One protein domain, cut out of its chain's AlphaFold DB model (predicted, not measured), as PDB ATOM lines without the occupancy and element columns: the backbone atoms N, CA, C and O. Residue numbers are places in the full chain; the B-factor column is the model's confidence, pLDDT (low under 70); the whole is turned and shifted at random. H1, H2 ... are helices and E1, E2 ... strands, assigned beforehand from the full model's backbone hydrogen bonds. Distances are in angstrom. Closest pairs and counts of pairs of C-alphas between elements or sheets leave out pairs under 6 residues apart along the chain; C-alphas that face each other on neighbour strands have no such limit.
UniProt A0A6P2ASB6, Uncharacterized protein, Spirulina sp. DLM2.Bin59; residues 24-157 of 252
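AT A GLANCE: This is residues 24 to 157 of the 252 residues of an uncharacterized protein of Spirulina sp. DLM2.Bin59 (UniProt A0A6P2ASB6). A twisted wall of five strands has the long helix H5 and the shorter H3 over one of its faces; the other face is bare but for the four-residue H4 beside the strands. H2 packs on H5 beyond the strands, and little H1 leads into the first strand. The printed part has 134 residues, with named elements in the order H1 E1 E2 H2 H3 E3 E4 E5 H4 H5, of mixed class, helices and strands. The sheet, E1 E2 E3 E4 E5, is mixed: E2 and E3 are parallel, the other neighbours antiparallel. The whole is compact, radius of gyration of the C-alphas 15.1 A, and spans 42 by 31 by 28 A.

IN THESE COORDINATES: H1 is residues 28 to 31, with C-alpha 28 at (8.050, -11.712, 22.280). E1 is residues 32 to 38, 19.3 A long, and E2 residues 44 to 52, 21.3 A, bending by 63 degrees at residue 47. H2, residues 55 to 66, measures 16.7 A and H3, residues 75 to 86, 16.2 A. E3 is residues 96 to 105, 28.2 A, E4 residues 108 to 118, 30.1 A, and E5 residues 123 to 127, 13.2 A. H4 is residues 129 to 132. H5, residues 135 to 156, measures 31.2 A and ends with C-alpha 156 at (14.802, -25.369, 27.825).

HOW THE PARTS SIT: E1 and E2 form a hairpin, with N 35 and O 48 2.9 A apart, within hydrogen-bond range. E2, H2, H3 and E3 make a strand-helix-strand unit, two parallel neighbour strands with helices between, its crossover right-handed; N 51 and O 100 are 2.7 A apart. E3, E4 and E5 make a meander, each strand the antiparallel neighbour of the one before, with N 99 to O 115 at 2.8 A and N 126 to O 114 at 2.8 A. H3 and H5 are on the same face, two layers with the sheet. H5, at a height of 9.4 A over the sheet, runs slantwise to the strands, at 36 degrees to E3 on the local plane. H3, at a height of 9.8 A, lies over E1 and E2. H2 touches H5 with residues 140 to 147 of H5 alone, at a steep tilt of 63 degrees; the closest C-alphas are those of Ile 61 and Ala 144, 6.4 A. H1 only grazes the sheet. H4 is on the opposite face from H5. Every O i to N i+4 pair is within hydrogen-bond range in H2 and H3, and 17 of 18 in H5; H1 and H4 are too short for such a pair.

THE WHOLE: The C-alphas of Asp 41 and Arg 67 are the two farthest apart, 46.2 A. The printed part has no cut, and no link is long. Mean pLDDT of the printed part is 90.9; residues 24, 25 and 157 are under 70.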
ATOM      1  N   HIS A  24      -3.227 -12.291  17.713       57.06
ATOM      2  CA  HIS A  24      -3.416 -12.130  19.163       57.06
ATOM      3  C   HIS A  24      -2.206 -12.519  20.013       57.06
ATOM      4  O   HIS A  24      -2.196 -12.245  21.216       57.06
ATOM      5  N   ASP A  25      -1.154 -13.053  19.403       67.25
ATOM      6  CA  ASP A  25      -0.000 -13.515  20.156       67.25
ATOM      7  C   ASP A  25       0.839 -12.331  20.635       67.25
ATOM      8  O   ASP A  25       1.005 -11.304  19.964       67.25
ATOM      9  N   ILE A  26       1.307 -12.436  21.873       73.44
ATOM     10  CA  ILE A  26       2.164 -11.431  22.491       73.44
ATOM     11  C   ILE A  26       3.503 -11.498  21.759       73.44
ATOM     12  O   ILE A  26       4.203 -12.504  21.839       73.44
ATOM     13  N   ALA A  27       3.830 -10.446  21.003       80.31
ATOM     14  CA  ALA A  27       5.086 -10.366  20.273       80.31
ATOM     15  C   ALA A  27       6.245 -10.380  21.275       80.31
ATOM     16  O   ALA A  27       6.449  -9.407  22.004       80.31
ATOM     17  N   LEU A  28       6.979 -11.494  21.313       81.56
ATOM     18  CA  LEU A  28       8.050 -11.712  22.280       81.56
ATOM     19  C   LEU A  28       9.085 -10.586  22.247       81.56
ATOM     20  O   LEU A  28       9.494 -10.116  23.300       81.56
ATOM     21  N   ASP A  29       9.447 -10.119  21.053       82.69
ATOM     22  CA  ASP A  29      10.504  -9.122  20.845       82.69
ATOM     23  C   ASP A  29      10.209  -7.774  21.532       82.69
ATOM     24  O   ASP A  29      11.122  -7.002  21.828       82.69
ATOM     25  N   ALA A  30       8.931  -7.486  21.803       82.81
ATOM     26  CA  ALA A  30       8.524  -6.291  22.537       82.81
ATOM     27  C   ALA A  30       8.652  -6.457  24.060       82.81
ATOM     28  O   ALA A  30       8.803  -5.464  24.765       82.81
ATOM     29  N   VAL A  31       8.585  -7.693  24.560       90.06
ATOM     30  CA  VAL A  31       8.486  -8.010  25.991       90.06
ATOM     31  C   VAL A  31       9.800  -8.539  26.546       90.06
ATOM     32  O   VAL A  31      10.168  -8.200  27.663       90.06
ATOM     33  N   VAL A  32      10.513  -9.371  25.792       94.25
ATOM     34  CA  VAL A  32      11.688 -10.101  26.264       94.25
ATOM     35  C   VAL A  32      12.913  -9.650  25.490       94.25
ATOM     36  O   VAL A  32      12.940  -9.672  24.261       94.25
ATOM     37  N   ARG A  33      13.960  -9.275  26.219       95.06
ATOM     38  CA  ARG A  33      15.265  -8.931  25.662       95.06
ATOM     39  C   ARG A  33      16.345  -9.708  26.395       95.06
ATOM     40  O   ARG A  33      16.233  -9.980  27.581       95.06
ATOM     41  N   MET A  34      17.397 -10.086  25.681       94.38
ATOM     42  CA  MET A  34      18.620 -10.573  26.317       94.38
ATOM     43  C   MET A  34      19.578  -9.403  26.463       94.38
ATOM     44  O   MET A  34      19.845  -8.698  25.487       94.38
ATOM     45  N   VAL A  35      20.077  -9.199  27.677       94.12
ATOM     46  CA  VAL A  35      21.064  -8.167  27.975       94.12
ATOM     47  C   VAL A  35      22.417  -8.697  27.552       94.12
ATOM     48  O   VAL A  35      22.910  -9.677  28.110       94.12
ATOM     49  N   LYS A  36      22.992  -8.054  26.542       93.69
ATOM     50  CA  LYS A  36      24.278  -8.430  25.973       93.69
ATOM     51  C   LYS A  36      25.228  -7.257  26.092       93.69
ATOM     52  O   LYS A  36      24.857  -6.132  25.770       93.69
ATOM     53  N   GLU A  37      26.448  -7.542  26.495       93.44
ATOM     54  CA  GLU A  37      27.539  -6.586  26.546       93.44
ATOM     55  C   GLU A  37      28.670  -7.104  25.664       93.44
ATOM     56  O   GLU A  37      28.960  -8.303  25.654       93.44
ATOM     57  N   ARG A  38      29.283  -6.213  24.882       90.12
ATOM     58  CA  ARG A  38      30.527  -6.540  24.187       90.12
ATOM     59  C   ARG A  38      31.691  -6.158  25.082       90.12
ATOM     60  O   ARG A  38      31.830  -4.996  25.447       90.12
ATOM     61  N   THR A  39      32.516  -7.137  25.415       88.69
ATOM     62  CA  THR A  39      33.779  -6.925  26.122       88.69
ATOM     63  C   THR A  39      34.811  -6.278  25.189       88.69
ATOM     64  O   THR A  39      34.642  -6.290  23.970       88.69
ATOM     65  N   ALA A  40      35.896  -5.739  25.756       89.38
ATOM     66  CA  ALA A  40      37.016  -5.156  25.010       89.38
ATOM     67  C   ALA A  40      37.595  -6.097  23.930       89.38
ATOM     68  O   ALA A  40      38.013  -5.629  22.875       89.38
ATOM     69  N   ASP A  41      37.528  -7.412  24.153       88.12
ATOM     70  CA  ASP A  41      37.993  -8.448  23.219       88.12
ATOM     71  C   ASP A  41      36.957  -8.821  22.128       88.12
ATOM     72  O   ASP A  41      37.027  -9.901  21.543       88.12
ATOM     73  N   ASP A  42      35.942  -7.977  21.898       86.56
ATOM     74  CA  ASP A  42      34.788  -8.203  21.000       86.56
ATOM     75  C   ASP A  42      33.979  -9.483  21.309       86.56
ATOM     76  O   ASP A  42      33.203  -9.986  20.492       86.56
ATOM     77  N   GLN A  43      34.116 -10.014  22.528       85.38
ATOM     78  CA  GLN A  43      33.305 -11.131  23.000       85.38
ATOM     79  C   GLN A  43      31.934 -10.639  23.468       85.38
ATOM     80  O   GLN A  43      31.825  -9.703  24.257       85.38
ATOM     81  N   LEU A  44      30.872 -11.285  22.983       86.12
ATOM     82  CA  LEU A  44      29.493 -10.983  23.363       86.12
ATOM     83  C   LEU A  44      29.115 -11.788  24.611       86.12
ATOM     84  O   LEU A  44      28.862 -12.992  24.523       86.12
ATOM     85  N   ILE A  45      29.061 -11.126  25.763       88.00
ATOM     86  CA  ILE A  45      28.634 -11.719  27.031       88.00
ATOM     87  C   ILE A  45      27.144 -11.450  27.212       88.00
ATOM     88  O   ILE A  45      26.692 -10.311  27.131       88.00
ATOM     89  N   CYS A  46      26.368 -12.505  27.452       91.38
ATOM     90  CA  CYS A  46      24.969 -12.380  27.840       91.38
ATOM     91  C   CYS A  46      24.876 -12.420  29.368       91.38
ATOM     92  O   CYS A  46      25.324 -13.380  29.990       91.38
ATOM     93  N   HIS A  47      24.302 -11.379  29.967       91.75
ATOM     94  CA  HIS A  47      24.193 -11.237  31.424       91.75
ATOM     95  C   HIS A  47      22.891 -11.808  31.978       91.75
ATOM     96  O   HIS A  47      22.833 -12.252  33.123       91.75
ATOM     97  N   GLY A  48      21.833 -11.790  31.173       95.12
ATOM     98  CA  GLY A  48      20.501 -12.145  31.634       95.12
ATOM     99  C   GLY A  48      19.415 -11.888  30.612       95.12
ATOM    100  O   GLY A  48      19.647 -11.367  29.520       95.12
ATOM    101  N   VAL A  49      18.204 -12.243  31.011       97.00
ATOM    102  CA  VAL A  49      16.973 -11.968  30.281       97.00
ATOM    103  C   VAL A  49      16.213 -10.866  31.012       97.00
ATOM    104  O   VAL A  49      15.913 -10.998  32.198       97.00
ATOM    105  N   THR A  50      15.886  -9.783  30.314       97.38
ATOM    106  CA  THR A  50      15.028  -8.710  30.815       97.38
ATOM    107  C   THR A  50      13.630  -8.794  30.215       97.38
ATOM    108  O   THR A  50      13.446  -8.974  29.011       97.38
ATOM    109  N   PHE A  51      12.629  -8.630  31.071       97.44
ATOM    110  CA  PHE A  51      11.227  -8.502  30.723       97.44
ATOM    111  C   PHE A  51      10.828  -7.038  30.860       97.44
ATOM    112  O   PHE A  51      10.735  -6.523  31.972       97.44
ATOM    113  N   HIS A  52      10.602  -6.370  29.738       96.44
ATOM    114  CA  HIS A  52      10.082  -5.010  29.708       96.44
ATOM    115  C   HIS A  52       8.561  -5.092  29.709       96.44
ATOM    116  O   HIS A  52       7.937  -5.449  28.706       96.44
ATOM    117  N   LEU A  53       7.971  -4.819  30.867       96.06
ATOM    118  CA  LEU A  53       6.532  -4.847  31.058       96.06
ATOM    119  C   LEU A  53       6.004  -3.422  31.187       96.06
ATOM    120  O   LEU A  53       6.605  -2.575  31.831       96.06
ATOM    121  N   ASN A  54       4.842  -3.174  30.602       95.00
ATOM    122  CA  ASN A  54       4.015  -2.005  30.857       95.00
ATOM    123  C   ASN A  54       2.579  -2.469  31.149       95.00
ATOM    124  O   ASN A  54       2.283  -3.667  31.106       95.00
ATOM    125  N   SER A  55       1.672  -1.537  31.434       94.25
ATOM    126  CA  SER A  55       0.276  -1.862  31.749       94.25
ATOM    127  C   SER A  55      -0.407  -2.687  30.648       94.25
ATOM    128  O   SER A  55      -1.112  -3.655  30.938       94.25
ATOM    129  N   THR A  56      -0.151  -2.362  29.376       94.44
ATOM    130  CA  THR A  56      -0.753  -3.057  28.229       94.44
ATOM    131  C   THR A  56      -0.219  -4.479  28.061       94.44
ATOM    132  O   THR A  56      -1.001  -5.413  27.878       94.44
ATOM    133  N   THR A  57       1.098  -4.689  28.160       94.75
ATOM    134  CA  THR A  57       1.701  -6.023  28.034       94.75
ATOM    135  C   THR A  57       1.349  -6.892  29.230       94.75
ATOM    136  O   THR A  57       1.080  -8.075  29.049       94.75
ATOM    137  N   LEU A  58       1.294  -6.307  30.431       95.38
ATOM    138  CA  LEU A  58       0.897  -7.003  31.649       95.38
ATOM    139  C   LEU A  58      -0.537  -7.532  31.527       95.38
ATOM    140  O   LEU A  58      -0.750  -8.727  31.702       95.38
ATOM    141  N   GLY A  59      -1.489  -6.692  31.102       95.25
ATOM    142  CA  GLY A  59      -2.873  -7.120  30.875       95.25
ATOM    143  C   GLY A  59      -3.000  -8.239  29.833       95.25
ATOM    144  O   GLY A  59      -3.766  -9.185  30.021       95.25
ATOM    145  N   ARG A  60      -2.203  -8.191  28.756       94.56
ATOM    146  CA  ARG A  60      -2.165  -9.268  27.750       94.56
ATOM    147  C   ARG A  60      -1.615 -10.575  28.318       94.56
ATOM    148  O   ARG A  60      -2.172 -11.627  28.018       94.56
ATOM    149  N   ILE A  61      -0.554 -10.516  29.126       94.69
ATOM    150  CA  ILE A  61       0.017 -11.698  29.788       94.69
ATOM    151  C   ILE A  61      -1.009 -12.311  30.737       94.69
ATOM    152  O   ILE A  61      -1.241 -13.514  30.668       94.69
ATOM    153  N   THR A  62      -1.682 -11.504  31.557       95.00
ATOM    154  CA  THR A  62      -2.731 -11.984  32.467       95.00
ATOM    155  C   THR A  62      -3.863 -12.678  31.707       95.00
ATOM    156  O   THR A  62      -4.300 -13.760  32.094       95.00
ATOM    157  N   LEU A  63      -4.300 -12.118  30.577       94.88
ATOM    158  CA  LEU A  63      -5.315 -12.753  29.734       94.88
ATOM    159  C   LEU A  63      -4.823 -14.082  29.133       94.88
ATOM    160  O   LEU A  63      -5.571 -15.059  29.090       94.88
ATOM    161  N   ALA A  64      -3.571 -14.133  28.673       92.94
ATOM    162  CA  ALA A  64      -2.965 -15.349  28.131       92.94
ATOM    163  C   ALA A  64      -2.840 -16.448  29.200       92.94
ATOM    164  O   ALA A  64      -3.161 -17.605  28.923       92.94
ATOM    165  N   GLN A  65      -2.458 -16.079  30.428       93.75
ATOM    166  CA  GLN A  65      -2.409 -16.971  31.591       93.75
ATOM    167  C   GLN A  65      -3.774 -17.600  31.873       93.75
ATOM    168  O   GLN A  65      -3.878 -18.821  31.954       93.75
ATOM    169  N   GLN A  66      -4.828 -16.783  31.958       94.62
ATOM    170  CA  GLN A  66      -6.196 -17.252  32.217       94.62
ATOM    171  C   GLN A  66      -6.711 -18.207  31.135       94.62
ATOM    172  O   GLN A  66      -7.497 -19.106  31.417       94.62
ATOM    173  N   ARG A  67      -6.257 -18.029  29.891       94.50
ATOM    174  CA  ARG A  67      -6.631 -18.872  28.749       94.50
ATOM    175  C   ARG A  67      -5.749 -20.112  28.584       94.50
ATOM    176  O   ARG A  67      -5.960 -20.860  27.632       94.50
ATOM    177  N   GLY A  68      -4.744 -20.309  29.439       92.62
ATOM    178  CA  GLY A  68      -3.768 -21.392  29.290       92.62
ATOM    179  C   GLY A  68      -2.971 -21.309  27.983       92.62
ATOM    180  O   GLY A  68      -2.547 -22.331  27.446       92.62
ATOM    181  N   GLN A  69      -2.808 -20.107  27.427       90.94
ATOM    182  CA  GLN A  69      -2.060 -19.910  26.190       90.94
ATOM    183  C   GLN A  69      -0.559 -20.018  26.456       90.94
ATOM    184  O   GLN A  69      -0.079 -19.668  27.529       90.94
ATOM    185  N   ASN A  70       0.189 -20.484  25.457       88.31
ATOM    186  CA  ASN A  70       1.647 -20.499  25.505       88.31
ATOM    187  C   ASN A  70       2.214 -19.296  24.767       88.31
ATOM    188  O   ASN A  70       1.644 -18.825  23.782       88.31
ATOM    189  N   LEU A  71       3.372 -18.829  25.218       88.94
ATOM    190  CA  LEU A  71       4.065 -17.732  24.566       88.94
ATOM    191  C   LEU A  71       4.689 -18.220  23.254       88.94
ATOM    192  O   LEU A  71       5.411 -19.224  23.226       88.94
ATOM    193  N   HIS A  72       4.429 -17.506  22.159       88.62
ATOM    194  CA  HIS A  72       5.139 -17.745  20.911       88.62
ATOM    195  C   HIS A  72       6.557 -17.185  21.020       88.62
ATOM    196  O   HIS A  72       6.757 -15.973  21.026       88.62
ATOM    197  N   ILE A  73       7.543 -18.076  21.106       88.94
ATOM    198  CA  ILE A  73       8.952 -17.702  21.232       88.94
ATOM    199  C   ILE A  73       9.650 -18.012  19.900       88.94
ATOM    200  O   ILE A  73       9.688 -19.181  19.502       88.94
ATOM    201  N   PRO A  74      10.205 -17.010  19.190       90.19
ATOM    202  CA  PRO A  74      10.917 -17.247  17.944       90.19
ATOM    203  C   PRO A  74      12.098 -18.198  18.143       90.19
ATOM    204  O   PRO A  74      12.881 -18.058  19.082       90.19
ATOM    205  N   TRP A  75      12.291 -19.125  17.200       84.94
ATOM    206  CA  TRP A  75      13.381 -20.107  17.267       84.94
ATOM    207  C   TRP A  75      14.769 -19.467  17.411       84.94
ATOM    208  O   TRP A  75      15.609 -19.958  18.156       84.94
ATOM    209  N   ARG A  76      15.002 -18.332  16.738       89.50
ATOM    210  CA  ARG A  76      16.274 -17.595  16.834       89.50
ATOM    211  C   ARG A  76      16.570 -17.140  18.263       89.50
ATOM    212  O   ARG A  76      17.704 -17.266  18.707       89.50
ATOM    213  N   PHE A  77      15.547 -16.659  18.969       91.75
ATOM    214  CA  PHE A  77      15.666 -16.286  20.372       91.75
ATOM    215  C   PHE A  77      15.937 -17.519  21.240       91.75
ATOM    216  O   PHE A  77      16.828 -17.476  22.078       91.75
ATOM    217  N   LEU A  78      15.227 -18.633  21.009       90.75
ATOM    218  CA  LEU A  78      15.424 -19.877  21.767       90.75
ATOM    219  C   LEU A  78      16.851 -20.406  21.675       90.75
ATOM    220  O   LEU A  78      17.433 -20.718  22.703       90.75
ATOM    221  N   VAL A  79      17.429 -20.480  20.474       89.31
ATOM    222  CA  VAL A  79      18.805 -20.972  20.288       89.31
ATOM    223  C   VAL A  79      19.804 -20.124  21.072       89.31
ATOM    224  O   VAL A  79      20.722 -20.650  21.699       89.31
ATOM    225  N   GLU A  80      19.621 -18.809  21.055       90.56
ATOM    226  CA  GLU A  80      20.493 -17.896  21.776       90.56
ATOM    227  C   GLU A  80      20.277 -17.963  23.295       90.56
ATOM    228  O   GLU A  80      21.249 -18.023  24.047       90.56
ATOM    229  N   PHE A  81      19.025 -18.064  23.743       92.56
ATOM    230  CA  PHE A  81      18.689 -18.296  25.143       92.56
ATOM    231  C   PHE A  81      19.260 -19.626  25.649       92.56
ATOM    232  O   PHE A  81      19.827 -19.666  26.732       92.56
ATOM    233  N   TRP A  82      19.184 -20.701  24.862       90.56
ATOM    234  CA  TRP A  82      19.781 -21.997  25.195       90.56
ATOM    235  C   TRP A  82      21.293 -21.913  25.303       90.56
ATOM    236  O   TRP A  82      21.868 -22.490  26.221       90.56
ATOM    237  N   ARG A  83      21.943 -21.179  24.391       88.88
ATOM    238  CA  ARG A  83      23.381 -20.932  24.480       88.88
ATOM    239  C   ARG A  83      23.717 -20.261  25.804       88.88
ATOM    240  O   ARG A  83      24.553 -20.791  26.514       88.88
ATOM    241  N   TYR A  84      23.036 -19.164  26.130       90.88
ATOM    242  CA  TYR A  84      23.233 -18.427  27.378       90.88
ATOM    243  C   TYR A  84      22.959 -19.282  28.623       90.88
ATOM    244  O   TYR A  84      23.748 -19.282  29.560       90.88
ATOM    245  N   ALA A  85      21.850 -20.017  28.638       90.62
ATOM    246  CA  ALA A  85      21.410 -20.759  29.811       90.62
ATOM    247  C   ALA A  85      22.232 -22.026  30.082       90.62
ATOM    248  O   ALA A  85      22.259 -22.491  31.215       90.62
ATOM    249  N   LEU A  86      22.880 -22.599  29.063       87.38
ATOM    250  CA  LEU A  86      23.672 -23.822  29.205       87.38
ATOM    251  C   LEU A  86      25.174 -23.547  29.255       87.38
ATOM    252  O   LEU A  86      25.904 -24.299  29.899       87.38
ATOM    253  N   VAL A  87      25.654 -22.518  28.551       86.25
ATOM    254  CA  VAL A  87      27.082 -22.291  28.323       86.25
ATOM    255  C   VAL A  87      27.449 -20.824  28.540       86.25
ATOM    256  O   VAL A  87      26.878 -19.923  27.926       86.25
ATOM    257  N   ASP A  88      28.460 -20.592  29.370       85.19
ATOM    258  CA  ASP A  88      28.998 -19.262  29.621       85.19
ATOM    259  C   ASP A  88      29.858 -18.743  28.447       85.19
ATOM    260  O   ASP A  88      30.126 -19.429  27.454       85.19
ATOM    261  N   HIS A  89      30.338 -17.503  28.557       82.88
ATOM    262  CA  HIS A  89      31.210 -16.892  27.546       82.88
ATOM    263  C   HIS A  89      32.546 -17.638  27.345       82.88
ATOM    264  O   HIS A  89      33.167 -17.497  26.293       82.88
ATOM    265  N   ARG A  90      32.975 -18.462  28.311       84.50
ATOM    266  CA  ARG A  90      34.213 -19.257  28.273       84.50
ATOM    267  C   ARG A  90      34.001 -20.664  27.711       84.50
ATOM    268  O   ARG A  90      34.966 -21.412  27.561       84.50
ATOM    269  N   GLY A  91      32.766 -21.050  27.385       82.81
ATOM    270  CA  GLY A  91      32.445 -22.407  26.943       82.81
ATOM    271  C   GLY A  91      32.283 -23.417  28.090       82.81
ATOM    272  O   GLY A  91      32.237 -24.630  27.844       82.81
ATOM    273  N   CYS A  92      32.230 -22.947  29.335       84.56
ATOM    274  CA  CYS A  92      31.930 -23.730  30.529       84.56
ATOM    275  C   CYS A  92      30.417 -23.793  30.765       84.56
ATOM    276  O   CYS A  92      29.657 -23.060  30.140       84.56
ATOM    277  N   LEU A  93      29.968 -24.702  31.633       83.38
ATOM    278  CA  LEU A  93      28.554 -24.762  32.005       83.38
ATOM    279  C   LEU A  93      28.171 -23.490  32.762       83.38
ATOM    280  O   LEU A  93      28.873 -23.087  33.690       83.38
ATOM    281  N   GLN A  94      27.070 -22.869  32.350       85.50
ATOM    282  CA  GLN A  94      26.546 -21.678  33.007       85.50
ATOM    283  C   GLN A  94      26.149 -22.031  34.447       85.50
ATOM    284  O   GLN A  94      25.382 -22.966  34.671       85.50
ATOM    285  N   SER A  95      26.661 -21.280  35.424       87.81
ATOM    286  CA  SER A  95      26.357 -21.521  36.839       87.81
ATOM    287  C   SER A  95      24.961 -21.049  37.230       87.81
ATOM    288  O   SER A  95      24.331 -21.669  38.076       87.81
ATOM    289  N   ALA A  96      24.467 -19.965  36.621       92.00
ATOM    290  CA  ALA A  96      23.141 -19.432  36.906       92.00
ATOM    291  C   ALA A  96      22.550 -18.613  35.749       92.00
ATOM    292  O   ALA A  96      23.268 -17.968  34.981       92.00
ATOM    293  N   VAL A  97      21.222 -18.581  35.676       94.88
ATOM    294  CA  VAL A  97      20.437 -17.795  34.717       94.88
ATOM    295  C   VAL A  97      19.727 -16.667  35.461       94.88
ATOM    296  O   VAL A  97      18.994 -16.911  36.420       94.88
ATOM    297  N   SER A  98      19.940 -15.425  35.023       96.81
ATOM    298  CA  SER A  98      19.319 -14.240  35.621       96.81
ATOM    299  C   SER A  98      18.142 -13.761  34.780       96.81
ATOM    300  O   SER A  98      18.287 -13.472  33.593       96.81
ATOM    301  N   PHE A  99      16.998 -13.576  35.425       98.00
ATOM    302  CA  PHE A  99      15.791 -12.981  34.869       98.00
ATOM    303  C   PHE A  99      15.473 -11.693  35.618       98.00
ATOM    304  O   PHE A  99      15.533 -11.656  36.844       98.00
ATOM    305  N   MET A 100      15.116 -10.631  34.909       98.00
ATOM    306  CA  MET A 100      14.823  -9.330  35.506       98.00
ATOM    307  C   MET A 100      13.571  -8.739  34.875       98.00
ATOM    308  O   MET A 100      13.458  -8.719  33.660       98.00
ATOM    309  N   THR A 101      12.638  -8.226  35.670       97.94
ATOM    310  CA  THR A 101      11.489  -7.464  35.168       97.94
ATOM    311  C   THR A 101      11.699  -5.984  35.411       97.94
ATOM    312  O   THR A 101      11.935  -5.558  36.541       97.94
ATOM    313  N   ILE A 102      11.554  -5.212  34.342       97.12
ATOM    314  CA  ILE A 102      11.574  -3.758  34.329       97.12
ATOM    315  C   ILE A 102      10.146  -3.282  34.073       97.12
ATOM    316  O   ILE A 102       9.466  -3.803  33.185       97.12
ATOM    317  N   TYR A 103       9.694  -2.308  34.858       96.06
ATOM    318  CA  TYR A 103       8.373  -1.705  34.709       96.06
ATOM    319  C   TYR A 103       8.463  -0.186  34.912       96.06
ATOM    320  O   TYR A 103       9.176   0.260  35.816       96.06
ATOM    321  N   PRO A 104       7.770   0.624  34.092       94.12
ATOM    322  CA  PRO A 104       7.734   2.066  34.268       94.12
ATOM    323  C   PRO A 104       6.832   2.419  35.454       94.12
ATOM    324  O   PRO A 104       5.613   2.254  35.395       94.12
ATOM    325  N   LEU A 105       7.438   2.906  36.536       88.31
ATOM    326  CA  LEU A 105       6.718   3.533  37.647       88.31
ATOM    327  C   LEU A 105       6.781   5.066  37.491       88.31
ATOM    328  O   LEU A 105       7.297   5.581  36.498       88.31
ATOM    329  N   THR A 106       6.271   5.812  38.470       81.88
ATOM    330  CA  THR A 106       6.177   7.286  38.479       81.88
ATOM    331  C   THR A 106       7.484   8.026  38.158       81.88
ATOM    332  O   THR A 106       7.428   9.161  37.697       81.88
ATOM    333  N   ALA A 107       8.646   7.392  38.351       77.50
ATOM    334  CA  ALA A 107       9.974   7.973  38.129       77.50
ATOM    335  C   ALA A 107      10.795   7.271  37.023       77.50
ATOM    336  O   ALA A 107      12.025   7.308  37.053       77.50
ATOM    337  N   GLY A 108      10.135   6.619  36.059       87.25
ATOM    338  CA  GLY A 108      10.781   5.981  34.906       87.25
ATOM    339  C   GLY A 108      10.864   4.454  34.983       87.25
ATOM    340  O   GLY A 108      10.286   3.817  35.867       87.25
ATOM    341  N   GLU A 109      11.558   3.859  34.010       90.38
ATOM    342  CA  GLU A 109      11.778   2.411  33.939       90.38
ATOM    343  C   GLU A 109      12.769   1.970  35.020       90.38
ATOM    344  O   GLU A 109      13.957   2.290  34.961       90.38
ATOM    345  N   LYS A 110      12.281   1.215  36.008       93.31
ATOM    346  CA  LYS A 110      13.104   0.653  37.083       93.31
ATOM    347  C   LYS A 110      13.011  -0.876  37.100       93.31
ATOM    348  O   LYS A 110      11.944  -1.429  36.815       93.31
ATOM    349  N   PRO A 111      14.101  -1.584  37.446       95.69
ATOM    350  CA  PRO A 111      14.051  -3.019  37.688       95.69
ATOM    351  C   PRO A 111      13.304  -3.290  39.000       95.69
ATOM    352  O   PRO A 111      13.743  -2.871  40.068       95.69
ATOM    353  N   LEU A 112      12.170  -3.987  38.922       96.19
ATOM    354  CA  LEU A 112      11.318  -4.257  40.085       96.19
ATOM    355  C   LEU A 112      11.473  -5.672  40.634       96.19
ATOM    356  O   LEU A 112      11.328  -5.878  41.835       96.19
ATOM    357  N   LEU A 113      11.751  -6.646  39.769       97.56
ATOM    358  CA  LEU A 113      11.899  -8.047  40.157       97.56
ATOM    359  C   LEU A 113      13.153  -8.620  39.519       97.56
ATOM    360  O   LEU A 113      13.429  -8.363  38.346       97.56
ATOM    361  N   LYS A 114      13.879  -9.442  40.266       97.50
ATOM    362  CA  LYS A 114      14.995 -10.227  39.753       97.50
ATOM    363  C   LYS A 114      14.926 -11.636  40.319       97.50
ATOM    364  O   LYS A 114      14.746 -11.822  41.517       97.50
ATOM    365  N   THR A 115      15.108 -12.614  39.450       97.94
ATOM    366  CA  THR A 115      15.185 -14.028  39.798       97.94
ATOM    367  C   THR A 115      16.480 -14.588  39.245       97.94
ATOM    368  O   THR A 115      16.750 -14.463  38.052       97.94
ATOM    369  N   LEU A 116      17.278 -15.201  40.106       96.75
ATOM    370  CA  LEU A 116      18.475 -15.939  39.737       96.75
ATOM    371  C   LEU A 116      18.210 -17.425  39.976       96.75
ATOM    372  O   LEU A 116      17.841 -17.798  41.086       96.75
ATOM    373  N   ILE A 117      18.384 -18.254  38.951       94.44
ATOM    374  CA  ILE A 117      18.240 -19.713  39.048       94.44
ATOM    375  C   ILE A 117      19.613 -20.332  38.819       94.44
ATOM    376  O   ILE A 117      20.162 -20.200  37.724       94.44
ATOM    377  N   SER A 118      20.164 -20.969  39.846       89.62
ATOM    378  CA  SER A 118      21.410 -21.731  39.772       89.62
ATOM    379  C   SER A 118      21.206 -23.048  39.020       89.62
ATOM    380  O   SER A 118      20.101 -23.591  38.976       89.62
ATOM    381  N   LEU A 119      22.289 -23.595  38.468       81.50
ATOM    382  CA  LEU A 119      22.331 -24.939  37.889       81.50
ATOM    383  C   LEU A 119      21.953 -26.017  38.918       81.50
ATOM    384  O   LEU A 119      21.336 -27.017  38.556       81.50
ATOM    385  N   ASP A 120      22.268 -25.777  40.192       79.44
ATOM    386  CA  ASP A 120      21.956 -26.679  41.307       79.44
ATOM    387  C   ASP A 120      20.465 -26.672  41.690       79.44
ATOM    388  O   ASP A 120      20.024 -27.454  42.528       79.44
ATOM    389  N   GLY A 121      19.666 -25.807  41.057       83.44
ATOM    390  CA  GLY A 121      18.245 -25.643  41.350       83.44
ATOM    391  C   GLY A 121      17.951 -24.621  42.447       83.44
ATOM    392  O   GLY A 121      16.778 -24.374  42.718       83.44
ATOM    393  N   ASP A 122      18.974 -23.990  43.030       89.88
ATOM    394  CA  ASP A 122      18.785 -22.876  43.959       89.88
ATOM    395  C   ASP A 122      18.153 -21.686  43.245       89.88
ATOM    396  O   ASP A 122      18.603 -21.260  42.175       89.88
ATOM    397  N   ILE A 123      17.113 -21.122  43.858       94.00
ATOM    398  CA  ILE A 123      16.391 -19.983  43.304       94.00
ATOM    399  C   ILE A 123      16.440 -18.820  44.290       94.00
ATOM    400  O   ILE A 123      15.963 -18.919  45.419       94.00
ATOM    401  N   ILE A 124      16.997 -17.695  43.842       95.62
ATOM    402  CA  ILE A 124      17.072 -16.454  44.615       95.62
ATOM    403  C   ILE A 124      16.157 -15.420  43.967       95.62
ATOM    404  O   ILE A 124      16.349 -15.044  42.809       95.62
ATOM    405  N   HIS A 125      15.194 -14.923  44.741       95.50
ATOM    406  CA  HIS A 125      14.265 -13.878  44.322       95.50
ATOM    407  C   HIS A 125      14.556 -12.571  45.047       95.50
ATOM    408  O   HIS A 125      14.692 -12.533  46.267       95.50
ATOM    409  N   GLN A 126      14.619 -11.485  44.287       96.44
ATOM    410  CA  GLN A 126      14.790 -10.132  44.790       96.44
ATOM    411  C   GLN A 126      13.635  -9.275  44.280       96.44
ATOM    412  O   GLN A 126      13.364  -9.222  43.078       96.44
ATOM    413  N   VAL A 127      12.955  -8.604  45.207       95.56
ATOM    414  CA  VAL A 127      11.837  -7.697  44.936       95.56
ATOM    415  C   VAL A 127      12.250  -6.299  45.377       95.56
ATOM    416  O   VAL A 127      12.761  -6.124  46.481       95.56
ATOM    417  N   CYS A 128      12.063  -5.309  44.510       94.06
ATOM    418  CA  CYS A 128      12.328  -3.911  44.831       94.06
ATOM    419  C   CYS A 128      11.327  -3.406  45.881       94.06
ATOM    420  O   CYS A 128      10.131  -3.673  45.765       94.06
ATOM    421  N   ALA A 129      11.811  -2.647  46.869       92.81
ATOM    422  CA  ALA A 129      10.976  -2.073  47.924       92.81
ATOM    423  C   ALA A 129       9.869  -1.163  47.364       92.81
ATOM    424  O   ALA A 129       8.731  -1.288  47.798       92.81
ATOM    425  N   ASP A 130      10.160  -0.367  46.325       90.50
ATOM    426  CA  ASP A 130       9.189   0.500  45.627       90.50
ATOM    427  C   ASP A 130       7.965  -0.282  45.092       90.50
ATOM    428  O   ASP A 130       6.895   0.278  44.856       90.50
ATOM    429  N   CYS A 131       8.103  -1.594  44.867       88.81
ATOM    430  CA  CYS A 131       7.006  -2.455  44.423       88.81
ATOM    431  C   CYS A 131       6.012  -2.757  45.561       88.81
ATOM    432  O   CYS A 131       4.833  -2.998  45.307       88.81
ATOM    433  N   LEU A 132       6.471  -2.732  46.817       89.69
ATOM    434  CA  LEU A 132       5.673  -3.074  47.998       89.69
ATOM    435  C   LEU A 132       4.609  -2.018  48.317       89.69
ATOM    436  O   LEU A 132       3.575  -2.366  48.882       89.69
ATOM    437  N   ASP A 133       4.812  -0.774  47.879       93.81
ATOM    438  CA  ASP A 133       3.829   0.308  48.018       93.81
ATOM    439  C   ASP A 133       2.541   0.039  47.212       93.81
ATOM    440  O   ASP A 133       1.481   0.596  47.502       93.81
ATOM    441  N   TYR A 134       2.606  -0.854  46.215       94.00
ATOM    442  CA  TYR A 134       1.498  -1.198  45.322       94.00
ATOM    443  C   TYR A 134       1.258  -2.720  45.298       94.00
ATOM    444  O   TYR A 134       1.547  -3.382  44.295       94.00
ATOM    445  N   PRO A 135       0.672  -3.312  46.356       93.69
ATOM    446  CA  PRO A 135       0.617  -4.768  46.529       93.69
ATOM    447  C   PRO A 135      -0.120  -5.497  45.395       93.69
ATOM    448  O   PRO A 135       0.322  -6.550  44.939       93.69
ATOM    449  N   ALA A 136      -1.207  -4.922  44.872       95.44
ATOM    450  CA  ALA A 136      -1.938  -5.507  43.746       95.44
ATOM    451  C   ALA A 136      -1.099  -5.536  42.453       95.44
ATOM    452  O   ALA A 136      -1.134  -6.511  41.700       95.44
ATOM    453  N   LEU A 137      -0.312  -4.484  42.204       94.19
ATOM    454  CA  LEU A 137       0.599  -4.423  41.063       94.19
ATOM    455  C   LEU A 137       1.755  -5.415  41.241       94.19
ATOM    456  O   LEU A 137       2.083  -6.129  40.295       94.19
ATOM    457  N   ALA A 138       2.327  -5.502  42.443       94.75
ATOM    458  CA  ALA A 138       3.404  -6.432  42.773       94.75
ATOM    459  C   ALA A 138       3.000  -7.896  42.551       94.75
ATOM    460  O   ALA A 138       3.752  -8.672  41.953       94.75
ATOM    461  N   LEU A 139       1.788  -8.271  42.968       95.69
ATOM    462  CA  LEU A 139       1.237  -9.605  42.732       95.69
ATOM    463  C   LEU A 139       1.074  -9.893  41.234       95.69
ATOM    464  O   LEU A 139       1.528 -10.930  40.755       95.69
ATOM    465  N   ASN A 140       0.515  -8.956  40.469       96.00
ATOM    466  CA  ASN A 140       0.365  -9.132  39.022       96.00
ATOM    467  C   ASN A 140       1.719  -9.217  38.300       96.00
ATOM    468  O   ASN A 140       1.904 -10.056  37.418       96.00
ATOM    469  N   LEU A 141       2.683  -8.379  38.686       96.62
ATOM    470  CA  LEU A 141       4.028  -8.379  38.118       96.62
ATOM    471  C   LEU A 141       4.782  -9.665  38.432       96.62
ATOM    472  O   LEU A 141       5.402 -10.229  37.536       96.62
ATOM    473  N   SER A 142       4.721 -10.141  39.675       96.81
ATOM    474  CA  SER A 142       5.360 -11.397  40.069       96.81
ATOM    475  C   SER A 142       4.731 -12.587  39.348       96.81
ATOM    476  O   SER A 142       5.458 -13.384  38.758       96.81
ATOM    477  N   ALA A 143       3.400 -12.663  39.270       97.25
ATOM    478  CA  ALA A 143       2.707 -13.697  38.504       97.25
ATOM    479  C   ALA A 143       3.123 -13.691  37.022       97.25
ATOM    480  O   ALA A 143       3.411 -14.744  36.447       97.25
ATOM    481  N   ALA A 144       3.204 -12.513  36.396       97.06
ATOM    482  CA  ALA A 144       3.684 -12.375  35.023       97.06
ATOM    483  C   ALA A 144       5.163 -12.773  34.878       97.06
ATOM    484  O   ALA A 144       5.505 -13.508  33.953       97.06
ATOM    485  N   HIS A 145       6.026 -12.338  35.801       97.69
ATOM    486  CA  HIS A 145       7.454 -12.661  35.835       97.69
ATOM    487  C   HIS A 145       7.682 -14.174  35.888       97.69
ATOM    488  O   HIS A 145       8.364 -14.727  35.027       97.69
ATOM    489  N   TYR A 146       7.050 -14.864  36.839       97.06
ATOM    490  CA  TYR A 146       7.178 -16.313  36.985       97.06
ATOM    491  C   TYR A 146       6.627 -17.078  35.795       97.06
ATOM    492  O   TYR A 146       7.243 -18.040  35.340       97.06
ATOM    493  N   TRP A 147       5.494 -16.645  35.249       96.50
ATOM    494  CA  TRP A 147       4.935 -17.284  34.068       96.50
ATOM    495  C   TRP A 147       5.843 -17.136  32.846       96.50
ATOM    496  O   TRP A 147       6.038 -18.109  32.125       96.50
ATOM    497  N   LEU A 148       6.454 -15.965  32.630       96.56
ATOM    498  CA  LEU A 148       7.423 -15.766  31.547       96.56
ATOM    499  C   LEU A 148       8.663 -16.651  31.728       96.56
ATOM    500  O   LEU A 148       9.096 -17.290  30.768       96.56
ATOM    501  N   ILE A 149       9.196 -16.741  32.951       96.19
ATOM    502  CA  ILE A 149      10.298 -17.658  33.278       96.19
ATOM    503  C   ILE A 149       9.897 -19.096  32.962       96.19
ATOM    504  O   ILE A 149      10.627 -19.792  32.262       96.19
ATOM    505  N   HIS A 150       8.721 -19.528  33.413       94.50
ATOM    506  CA  HIS A 150       8.212 -20.871  33.157       94.50
ATOM    507  C   HIS A 150       8.063 -21.152  31.656       94.50
ATOM    508  O   HIS A 150       8.457 -22.216  31.189       94.50
ATOM    509  N   GLN A 151       7.554 -20.197  30.872       93.44
ATOM    510  CA  GLN A 151       7.441 -20.334  29.418       93.44
ATOM    511  C   GLN A 151       8.814 -20.462  28.741       93.44
ATOM    512  O   GLN A 151       8.958 -21.255  27.814       93.44
ATOM    513  N   LEU A 152       9.835 -19.731  29.199       93.62
ATOM    514  CA  LEU A 152      11.195 -19.832  28.660       93.62
ATOM    515  C   LEU A 152      11.892 -21.133  29.079       93.62
ATOM    516  O   LEU A 152      12.440 -21.844  28.235       93.62
ATOM    517  N   LEU A 153      11.843 -21.478  30.366       91.69
ATOM    518  CA  LEU A 153      12.477 -22.681  30.905       91.69
ATOM    519  C   LEU A 153      11.780 -23.967  30.456       91.69
ATOM    520  O   LEU A 153      12.456 -24.955  30.187       91.69
ATOM    521  N   GLY A 154      10.460 -23.951  30.265       89.31
ATOM    522  CA  GLY A 154       9.717 -25.073  29.687       89.31
ATOM    523  C   GLY A 154      10.119 -25.380  28.239       89.31
ATOM    524  O   GLY A 154       9.923 -26.493  27.759       89.31
ATOM    525  N   ARG A 155      10.732 -24.423  27.528       87.25
ATOM    526  CA  ARG A 155      11.378 -24.674  26.228       87.25
ATOM    527  C   ARG A 155      12.830 -25.118  26.361       87.25
ATOM    528  O   ARG A 155      13.378 -25.641  25.397       87.25
ATOM    529  N   LEU A 156      13.458 -24.889  27.512       79.56
ATOM    530  CA  LEU A 156      14.802 -25.369  27.825       79.56
ATOM    531  C   LEU A 156      14.796 -26.836  28.252       79.56
ATOM    532  O   LEU A 156      15.751 -27.556  27.966       79.56
ATOM    533  N   THR A 157      13.724 -27.288  28.914       64.50
ATOM    534  CA  THR A 157      13.499 -28.707  29.187       64.50
ATOM    535  C   THR A 157      13.368 -29.422  27.857       64.50
ATOM    536  O   THR A 157      12.294 -29.479  27.264       64.50
TER     537      THR A 157